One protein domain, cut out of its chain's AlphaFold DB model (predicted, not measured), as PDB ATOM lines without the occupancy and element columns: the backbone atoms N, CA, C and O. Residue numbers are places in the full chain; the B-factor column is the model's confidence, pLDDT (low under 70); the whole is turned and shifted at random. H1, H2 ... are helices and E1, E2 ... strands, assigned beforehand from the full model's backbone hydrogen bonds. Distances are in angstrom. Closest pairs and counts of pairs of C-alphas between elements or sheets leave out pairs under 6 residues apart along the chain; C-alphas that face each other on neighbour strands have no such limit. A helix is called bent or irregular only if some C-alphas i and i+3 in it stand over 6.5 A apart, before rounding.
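What this domain is: This is residues 491 to 530 and 554 to 581 of the 593 residues of the protein "Centromere protein Cenp-O" of Cynara cardunculus var. scolymus (UniProt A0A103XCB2). Picture a small wall of three antiparallel strands, with a helical hairpin, H2 and H3, loosely over one face and the other face bare. The short H1 sits on the E1 side and meets the first part of H3. The 68 printed residues hold, in order, H1 E1 E2 E3 H2 H3; the sheet runs E1 - E2 - E3, and the class is mixed, helices and strands. The whole is compact, with a radius of gyration of the C-alphas of 11.8 A and spans of 32 by 27 by 17 A.

Where its parts are: Find C-alpha 499 at (-41.622, -39.698, 25.615), where E1, residues 499 to 504, begins its 13.3 A. E2, residues 510 to 515, covers 16.4 A, and E3, residues 520 to 525, covers 16.7 A. H1, residues 491 to 495, is 5.5 A long, and H2, residues 554 to 561, is 10.6 A. H3, residues 564 to 581, runs 24.6 A to C-alpha 581 at (-55.804, -23.240, 15.812). It has a kink of 45 degrees near residue 574 and is irregular, with C-alphas 573 and 576 7.2 A apart.

How they stand to each other: Look first at the meander E1 E2 E3, each strand the antiparallel neighbour of the one before. N 503 and O 512 are 2.7 A apart in the hairpin E1 and E2; N 524 and O 511 are 2.9 A apart in the hairpin E2 and E3. H2 only grazes the sheet with residues 555 to 560, H3 with 568 to 575. H2 touches residues 566 to 571 of H3, closest at C-alphas 558 and 567, 4.9 A, in a helical hairpin with a shallow tilt of 18 degrees, opposite ways. H1 touches H3, closest at C-alphas 491 and 565, 5.1 A. H1 and H2 are apart. Every O i to N i+4 pair is within hydrogen-bond range in H1 and H2, and 12 of 14 in H3.

The domain as a whole: The two farthest C-alphas, of Leu 506 and Gln 581, are 35.2 A apart. Residues 531 to 553 are not printed, and C-alphas 530 and 554 stand 18.8 A apart across this cut. The links that are printed whole are tight. In this model pLDDT is under 70 at residues 518 to 522 and 525 to 530.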
ATOM      1  N   ILE A 491     -37.622 -45.119  18.029       85.56
ATOM      2  CA  ILE A 491     -38.243 -43.974  18.708       85.56
ATOM      3  C   ILE A 491     -37.903 -43.955  20.212       85.56
ATOM      4  O   ILE A 491     -37.674 -42.880  20.762       85.56
ATOM      5  N   LYS A 492     -37.798 -45.123  20.870       85.50
ATOM      6  CA  LYS A 492     -37.342 -45.222  22.270       85.50
ATOM      7  C   LYS A 492     -35.887 -44.796  22.413       85.50
ATOM      8  O   LYS A 492     -35.571 -44.044  23.327       85.50
ATOM      9  N   ASP A 493     -35.028 -45.236  21.503       85.81
ATOM     10  CA  ASP A 493     -33.599 -44.929  21.562       85.81
ATOM     11  C   ASP A 493     -33.322 -43.440  21.288       85.81
ATOM     12  O   ASP A 493     -32.483 -42.830  21.950       85.81
ATOM     13  N   LEU A 494     -34.047 -42.829  20.342       86.44
ATOM     14  CA  LEU A 494     -33.841 -41.433  19.933       86.44
ATOM     15  C   LEU A 494     -34.563 -40.422  20.831       86.44
ATOM     16  O   LEU A 494     -34.010 -39.368  21.147       86.44
ATOM     17  N   TYR A 495     -35.799 -40.728  21.232       86.38
ATOM     18  CA  TYR A 495     -36.697 -39.787  21.906       86.38
ATOM     19  C   TYR A 495     -37.212 -40.299  23.252       86.38
ATOM     20  O   TYR A 495     -38.071 -39.658  23.849       86.38
ATOM     21  N   GLY A 496     -36.681 -41.401  23.788       82.62
ATOM     22  CA  GLY A 496     -37.143 -41.980  25.056       82.62
ATOM     23  C   GLY A 496     -37.064 -41.037  26.260       82.62
ATOM     24  O   GLY A 496     -37.800 -41.222  27.217       82.62
ATOM     25  N   ASN A 497     -36.225 -39.997  26.202       83.81
ATOM     26  CA  ASN A 497     -36.159 -38.960  27.241       83.81
ATOM     27  C   ASN A 497     -37.271 -37.898  27.134       83.81
ATOM     28  O   ASN A 497     -37.436 -37.118  28.063       83.81
ATOM     29  N   GLN A 498     -37.954 -37.815  25.989       82.38
ATOM     30  CA  GLN A 498     -39.036 -36.860  25.694       82.38
ATOM     31  C   GLN A 498     -40.415 -37.539  25.667       82.38
ATOM     32  O   GLN A 498     -41.446 -36.869  25.615       82.38
ATOM     33  N   ILE A 499     -40.423 -38.873  25.642       83.00
ATOM     34  CA  ILE A 499     -41.622 -39.698  25.615       83.00
ATOM     35  C   ILE A 499     -41.826 -40.268  27.014       83.00
ATOM     36  O   ILE A 499     -41.052 -41.124  27.440       83.00
ATOM     37  N   GLY A 500     -42.890 -39.853  27.701       75.56
ATOM     38  CA  GLY A 500     -43.163 -40.319  29.058       75.56
ATOM     39  C   GLY A 500     -43.545 -41.796  29.112       75.56
ATOM     40  O   GLY A 500     -42.862 -42.614  29.726       75.56
ATOM     41  N   GLU A 501     -44.652 -42.162  28.461       80.50
ATOM     42  CA  GLU A 501     -45.126 -43.549  28.371       80.50
ATOM     43  C   GLU A 501     -45.361 -43.923  26.906       80.50
ATOM     44  O   GLU A 501     -46.039 -43.195  26.188       80.50
ATOM     45  N   LEU A 502     -44.819 -45.067  26.471       84.75
ATOM     46  CA  LEU A 502     -44.992 -45.621  25.125       84.75
ATOM     47  C   LEU A 502     -45.525 -47.051  25.210       84.75
ATOM     48  O   LEU A 502     -44.863 -47.963  25.711       84.75
ATOM     49  N   TYR A 503     -46.712 -47.241  24.658       83.25
ATOM     50  CA  TYR A 503     -47.399 -48.505  24.495       83.25
ATOM     51  C   TYR A 503     -47.404 -48.950  23.033       83.25
ATOM     52  O   TYR A 503     -47.462 -48.156  22.097       83.25
ATOM     53  N   HIS A 504     -47.376 -50.263  22.844       84.81
ATOM     54  CA  HIS A 504     -47.619 -50.904  21.568       84.81
ATOM     55  C   HIS A 504     -48.365 -52.225  21.777       84.81
ATOM     56  O   HIS A 504     -48.125 -52.972  22.727       84.81
ATOM     57  N   SER A 505     -49.256 -52.536  20.846       82.81
ATOM     58  CA  SER A 505     -49.856 -53.870  20.710       82.81
ATOM     59  C   SER A 505     -48.802 -54.942  20.373       82.81
ATOM     60  O   SER A 505     -47.749 -54.616  19.820       82.81
ATOM     61  N   LEU A 506     -49.091 -56.229  20.632       81.50
ATOM     62  CA  LEU A 506     -48.198 -57.347  20.259       81.50
ATOM     63  C   LEU A 506     -47.719 -57.320  18.798       81.50
ATOM     64  O   LEU A 506     -46.521 -57.466  18.579       81.50
ATOM     65  N   PRO A 507     -48.587 -57.099  17.789       81.38
ATOM     66  CA  PRO A 507     -48.160 -57.074  16.391       81.38
ATOM     67  C   PRO A 507     -47.537 -55.737  15.974       81.38
ATOM     68  O   PRO A 507     -47.316 -55.532  14.784       81.38
ATOM     69  N   TYR A 508     -47.368 -54.791  16.909       84.75
ATOM     70  CA  TYR A 508     -46.974 -53.405  16.641       84.75
ATOM     71  C   TYR A 508     -47.881 -52.706  15.616       84.75
ATOM     72  O   TYR A 508     -47.490 -51.757  14.951       84.75
ATOM     73  N   HIS A 509     -49.133 -53.155  15.475       80.38
ATOM     74  CA  HIS A 509     -50.102 -52.549  14.556       80.38
ATOM     75  C   HIS A 509     -50.832 -51.356  15.172       80.38
ATOM     76  O   HIS A 509     -51.606 -50.703  14.484       80.38
ATOM     77  N   MET A 510     -50.633 -51.114  16.459       82.62
ATOM     78  CA  MET A 510     -51.142 -49.976  17.202       82.62
ATOM     79  C   MET A 510     -50.075 -49.561  18.203       82.62
ATOM     80  O   MET A 510     -49.558 -50.424  18.921       82.62
ATOM     81  N   ILE A 511     -49.756 -48.272  18.198       84.56
ATOM     82  CA  ILE A 511     -48.840 -47.619  19.129       84.56
ATOM     83  C   ILE A 511     -49.571 -46.466  19.809       84.56
ATOM     84  O   ILE A 511     -50.422 -45.828  19.186       84.56
ATOM     85  N   GLU A 512     -49.242 -46.211  21.065       83.94
ATOM     86  CA  GLU A 512     -49.770 -45.101  21.848       83.94
ATOM     87  C   GLU A 512     -48.625 -44.476  22.638       83.94
ATOM     88  O   GLU A 512     -47.905 -45.201  23.316       83.94
ATOM     89  N   PHE A 513     -48.418 -43.165  22.554       82.88
ATOM     90  CA  PHE A 513     -47.376 -42.506  23.342       82.88
ATOM     91  C   PHE A 513     -47.808 -41.157  23.899       82.88
ATOM     92  O   PHE A 513     -48.644 -40.469  23.308       82.88
ATOM     93  N   ILE A 514     -47.225 -40.812  25.048       80.81
ATOM     94  CA  ILE A 514     -47.389 -39.519  25.707       80.81
ATOM     95  C   ILE A 514     -46.257 -38.594  25.275       80.81
ATOM     96  O   ILE A 514     -45.086 -38.952  25.400       80.81
ATOM     97  N   VAL A 515     -46.615 -37.410  24.781       80.06
ATOM     98  CA  VAL A 515     -45.654 -36.326  24.543       80.06
ATOM     99  C   VAL A 515     -45.628 -35.449  25.791       80.06
ATOM    100  O   VAL A 515     -46.604 -34.740  26.055       80.06
ATOM    101  N   ASP A 516     -44.535 -35.520  26.553       74.12
ATOM    102  CA  ASP A 516     -44.437 -34.928  27.896       74.12
ATOM    103  C   ASP A 516     -44.649 -33.408  27.902       74.12
ATOM    104  O   ASP A 516     -45.248 -32.869  28.828       74.12
ATOM    105  N   ASP A 517     -44.240 -32.720  26.836       73.38
ATOM    106  CA  ASP A 517     -44.378 -31.264  26.731       73.38
ATOM    107  C   ASP A 517     -45.838 -30.793  26.561       73.38
ATOM    108  O   ASP A 517     -46.124 -29.607  26.740       73.38
ATOM    109  N   PHE A 518     -46.773 -31.692  26.217       65.62
ATOM    110  CA  PHE A 518     -48.147 -31.331  25.834       65.62
ATOM    111  C   PHE A 518     -49.251 -32.138  26.535       65.62
ATOM    112  O   PHE A 518     -50.420 -31.964  26.182       65.62
ATOM    113  N   ASP A 519     -48.918 -33.035  27.477       64.38
ATOM    114  CA  ASP A 519     -49.867 -33.959  28.135       64.38
ATOM    115  C   ASP A 519     -50.816 -34.668  27.136       64.38
ATOM    116  O   ASP A 519     -51.985 -34.953  27.421       64.38
ATOM    117  N   CYS A 520     -50.330 -34.932  25.918       64.56
ATOM    118  CA  CYS A 520     -51.144 -35.459  24.827       64.56
ATOM    119  C   CYS A 520     -50.856 -36.942  24.582       64.56
ATOM    120  O   CYS A 520     -49.713 -37.387  24.650       64.56
ATOM    121  N   VAL A 521     -51.914 -37.702  24.288       68.88
ATOM    122  CA  VAL A 521     -51.847 -39.131  23.968       68.88
ATOM    123  C   VAL A 521     -52.082 -39.304  22.474       68.88
ATOM    124  O   VAL A 521     -53.178 -39.027  21.977       68.88
ATOM    125  N   VAL A 522     -51.069 -39.778  21.756       69.81
ATOM    126  CA  VAL A 522     -51.159 -40.064  20.319       69.81
ATOM    127  C   VAL A 522     -51.320 -41.561  20.132       69.81
ATOM    128  O   VAL A 522     -50.410 -42.304  20.472       69.81
ATOM    129  N   ALA A 523     -52.445 -42.002  19.564       72.56
ATOM    130  CA  ALA A 523     -52.697 -43.402  19.226       72.56
ATOM    131  C   ALA A 523     -52.770 -43.591  17.703       72.56
ATOM    132  O   ALA A 523     -53.549 -42.912  17.030       72.56
ATOM    133  N   TRP A 524     -51.995 -44.529  17.154       73.25
ATOM    134  CA  TRP A 524     -51.925 -44.761  15.710       73.25
ATOM    135  C   TRP A 524     -52.054 -46.238  15.326       73.25
ATOM    136  O   TRP A 524     -51.196 -47.038  15.709       73.25
ATOM    137  N   PRO A 525     -53.065 -46.617  14.521       67.06
ATOM    138  CA  PRO A 525     -53.113 -47.926  13.895       67.06
ATOM    139  C   PRO A 525     -52.185 -47.969  12.665       67.06
ATOM    140  O   PRO A 525     -52.491 -47.406  11.614       67.06
ATOM    141  N   MET A 526     -51.071 -48.695  12.762       61.16
ATOM    142  CA  MET A 526     -50.132 -48.943  11.658       61.16
ATOM    143  C   MET A 526     -50.703 -49.875  10.569       61.16
ATOM    144  O   MET A 526     -50.157 -49.935   9.473       61.16
ATOM    145  N   ASN A 527     -51.814 -50.579  10.825       55.12
ATOM    146  CA  ASN A 527     -52.533 -51.344   9.798       55.12
ATOM    147  C   ASN A 527     -53.679 -50.513   9.205       55.12
ATOM    148  O   ASN A 527     -54.802 -50.536   9.708       55.12
ATOM    149  N   GLN A 528     -53.430 -49.837   8.084       41.66
ATOM    150  CA  GLN A 528     -54.509 -49.310   7.250       41.66
ATOM    151  C   GLN A 528     -54.766 -50.269   6.090       41.66
ATOM    152  O   GLN A 528     -54.122 -50.202   5.044       41.66
ATOM    153  N   SER A 529     -55.742 -51.169   6.254       35.00
ATOM    154  CA  SER A 529     -56.354 -51.783   5.074       35.00
ATOM    155  C   SER A 529     -56.916 -50.647   4.209       35.00
ATOM    156  O   SER A 529     -57.563 -49.735   4.729       35.00
ATOM    157  N   LYS A 530     -56.632 -50.664   2.902       34.09
ATOM    158  CA  LYS A 530     -57.069 -49.662   1.915       34.09
ATOM    159  C   LYS A 530     -58.591 -49.694   1.690       34.09
ATOM    160  O   LYS A 530     -59.057 -49.948   0.583       34.09
ATOM    161  N   TYR A 554     -52.533 -33.682  10.002       86.62
ATOM    162  CA  TYR A 554     -51.105 -33.561   9.693       86.62
ATOM    163  C   TYR A 554     -50.286 -34.709  10.310       86.62
ATOM    164  O   TYR A 554     -49.391 -35.246   9.664       86.62
ATOM    165  N   ALA A 555     -50.637 -35.133  11.530       85.12
ATOM    166  CA  ALA A 555     -50.007 -36.262  12.204       85.12
ATOM    167  C   ALA A 555     -50.340 -37.582  11.497       85.12
ATOM    168  O   ALA A 555     -49.465 -38.427  11.330       85.12
ATOM    169  N   GLU A 556     -51.587 -37.754  11.037       84.44
ATOM    170  CA  GLU A 556     -51.972 -38.933  10.251       84.44
ATOM    171  C   GLU A 556     -51.185 -39.022   8.937       84.44
ATOM    172  O   GLU A 556     -50.785 -40.113   8.528       84.44
ATOM    173  N   ASP A 557     -50.960 -37.889   8.274       85.88
ATOM    174  CA  ASP A 557     -50.201 -37.838   7.029       85.88
ATOM    175  C   ASP A 557     -48.706 -38.094   7.266       85.88
ATOM    176  O   ASP A 557     -48.104 -38.882   6.533       85.88
ATOM    177  N   ALA A 558     -48.123 -37.529   8.328       86.12
ATOM    178  CA  ALA A 558     -46.748 -37.817   8.738       86.12
ATOM    179  C   ALA A 558     -46.554 -39.315   9.030       86.12
ATOM    180  O   ALA A 558     -45.674 -39.948   8.454       86.12
ATOM    181  N   LEU A 559     -47.441 -39.925   9.823       84.44
ATOM    182  CA  LEU A 559     -47.383 -41.353  10.171       84.44
ATOM    183  C   LEU A 559     -47.676 -42.299   8.991       84.44
ATOM    184  O   LEU A 559     -47.405 -43.497   9.079       84.44
ATOM    185  N   ARG A 560     -48.252 -41.796   7.891       83.50
ATOM    186  CA  ARG A 560     -48.444 -42.552   6.638       83.50
ATOM    187  C   ARG A 560     -47.256 -42.469   5.690       83.50
ATOM    188  O   ARG A 560     -47.115 -43.351   4.845       83.50
ATOM    189  N   THR A 561     -46.490 -41.385   5.749       85.88
ATOM    190  CA  THR A 561     -45.512 -41.037   4.706       85.88
ATOM    191  C   THR A 561     -44.068 -41.087   5.178       85.88
ATOM    192  O   THR A 561     -43.182 -41.271   4.347       85.88
ATOM    193  N   LEU A 562     -43.840 -40.964   6.484       86.75
ATOM    194  CA  LEU A 562     -42.526 -40.931   7.112       86.75
ATOM    195  C   LEU A 562     -42.302 -42.166   7.993       86.75
ATOM    196  O   LEU A 562     -43.245 -42.878   8.351       86.75
ATOM    197  N   SER A 563     -41.043 -42.414   8.361       86.31
ATOM    198  CA  SER A 563     -40.727 -43.379   9.420       86.31
ATOM    199  C   SER A 563     -41.281 -42.903  10.767       86.31
ATOM    200  O   SER A 563     -41.541 -41.717  10.957       86.31
ATOM    201  N   LEU A 564     -41.477 -43.806  11.730       86.75
ATOM    202  CA  LEU A 564     -42.047 -43.448  13.030       86.75
ATOM    203  C   LEU A 564     -41.215 -42.385  13.784       86.75
ATOM    204  O   LEU A 564     -41.828 -41.457  14.312       86.75
ATOM    205  N   PRO A 565     -39.867 -42.442  13.818       88.19
ATOM    206  CA  PRO A 565     -39.059 -41.379  14.419       88.19
ATOM    207  C   PRO A 565     -39.210 -40.021  13.718       88.19
ATOM    208  O   PRO A 565     -39.347 -38.996  14.381       88.19
ATOM    209  N   GLU A 566     -39.222 -40.003  12.383       88.56
ATOM    210  CA  GLU A 566     -39.410 -38.772  11.601       88.56
ATOM    211  C   GLU A 566     -40.818 -38.200  11.792       88.56
ATOM    212  O   GLU A 566     -40.985 -37.000  11.995       88.56
ATOM    213  N   ALA A 567     -41.833 -39.067  11.780       88.25
ATOM    214  CA  ALA A 567     -43.213 -38.690  12.034       88.25
ATOM    215  C   ALA A 567     -43.382 -38.129  13.448       88.25
ATOM    216  O   ALA A 567     -44.087 -37.142  13.619       88.25
ATOM    217  N   TYR A 568     -42.719 -38.706  14.456       88.31
ATOM    218  CA  TYR A 568     -42.712 -38.156  15.812       88.31
ATOM    219  C   TYR A 568     -42.150 -36.731  15.837       88.31
ATOM    220  O   TYR A 568     -42.800 -35.835  16.374       88.31
ATOM    221  N   ALA A 569     -40.993 -36.500  15.209       89.62
ATOM    222  CA  ALA A 569     -40.397 -35.169  15.132       89.62
ATOM    223  C   ALA A 569     -41.352 -34.160  14.468       89.62
ATOM    224  O   ALA A 569     -41.592 -33.085  15.011       89.62
ATOM    225  N   GLU A 570     -41.964 -34.537  13.343       90.19
ATOM    226  CA  GLU A 570     -42.944 -33.706  12.632       90.19
ATOM    227  C   GLU A 570     -44.202 -33.435  13.477       90.19
ATOM    228  O   GLU A 570     -44.764 -32.336  13.442       90.19
ATOM    229  N   ILE A 571     -44.647 -34.425  14.261       88.56
ATOM    230  CA  ILE A 571     -45.799 -34.292  15.156       88.56
ATOM    231  C   ILE A 571     -45.517 -33.253  16.227       88.56
ATOM    232  O   ILE A 571     -46.297 -32.310  16.353       88.56
ATOM    233  N   VAL A 572     -44.415 -33.416  16.958       87.88
ATOM    234  CA  VAL A 572     -44.028 -32.537  18.069       87.88
ATOM    235  C   VAL A 572     -43.787 -31.108  17.584       87.88
ATOM    236  O   VAL A 572     -44.226 -30.167  18.239       87.88
ATOM    237  N   LEU A 573     -43.162 -30.934  16.414       88.50
ATOM    238  CA  LEU A 573     -42.897 -29.613  15.835       88.50
ATOM    239  C   LEU A 573     -44.179 -28.831  15.519       88.50
ATOM    240  O   LEU A 573     -44.246 -27.638  15.798       88.50
ATOM    241  N   ASN A 574     -45.195 -29.492  14.958       88.19
ATOM    242  CA  ASN A 574     -46.427 -28.832  14.509       88.19
ATOM    243  C   ASN A 574     -47.561 -28.864  15.557       88.19
ATOM    244  O   ASN A 574     -48.609 -28.243  15.363       88.19
ATOM    245  N   LEU A 575     -47.379 -29.585  16.670       86.12
ATOM    246  CA  LEU A 575     -48.394 -29.732  17.716       86.12
ATOM    247  C   LEU A 575     -48.802 -28.406  18.385       86.12
ATOM    248  O   LEU A 575     -50.008 -28.210  18.551       86.12
ATOM    249  N   PRO A 576     -47.887 -27.467  18.714       84.31
ATOM    250  CA  PRO A 576     -48.269 -26.165  19.267       84.31
ATOM    251  C   PRO A 576     -49.246 -25.406  18.367       84.31
ATOM    252  O   PRO A 576     -50.310 -24.982  18.816       84.31
ATOM    253  N   GLU A 577     -48.922 -25.298  17.075       84.31
ATOM    254  CA  GLU A 577     -49.749 -24.582  16.100       84.31
ATOM    255  C   GLU A 577     -51.117 -25.254  15.930       84.31
ATOM    256  O   GLU A 577     -52.148 -24.583  15.842       84.31
ATOM    257  N   ALA A 578     -51.151 -26.590  15.933       82.69
ATOM    258  CA  ALA A 578     -52.393 -27.345  15.850       82.69
ATOM    259  C   ALA A 578     -53.287 -27.131  17.083       82.69
ATOM    260  O   ALA A 578     -54.508 -27.025  16.939       82.69
ATOM    261  N   LEU A 579     -52.711 -27.035  18.284       79.56
ATOM    262  CA  LEU A 579     -53.464 -26.738  19.504       79.56
ATOM    263  C   LEU A 579     -54.006 -25.298  19.488       79.56
ATOM    264  O   LEU A 579     -55.185 -25.092  19.776       79.56
ATOM    265  N   GLU A 580     -53.208 -24.316  19.065       79.81
ATOM    266  CA  GLU A 580     -53.629 -22.908  18.976       79.81
ATOM    267  C   GLU A 580     -54.787 -22.687  17.991       79.81
ATOM    268  O   GLU A 580     -55.750 -21.978  18.299       79.81
ATOM    269  N   GLN A 581     -54.747 -23.341  16.826       71.62
ATOM    270  CA  GLN A 581     -55.804 -23.240  15.812       71.62
ATOM    271  C   GLN A 581     -57.159 -23.794  16.283       71.62
ATOM    272  O   GLN A 581     -58.193 -23.431  15.720       71.62
TER     273      GLN A 581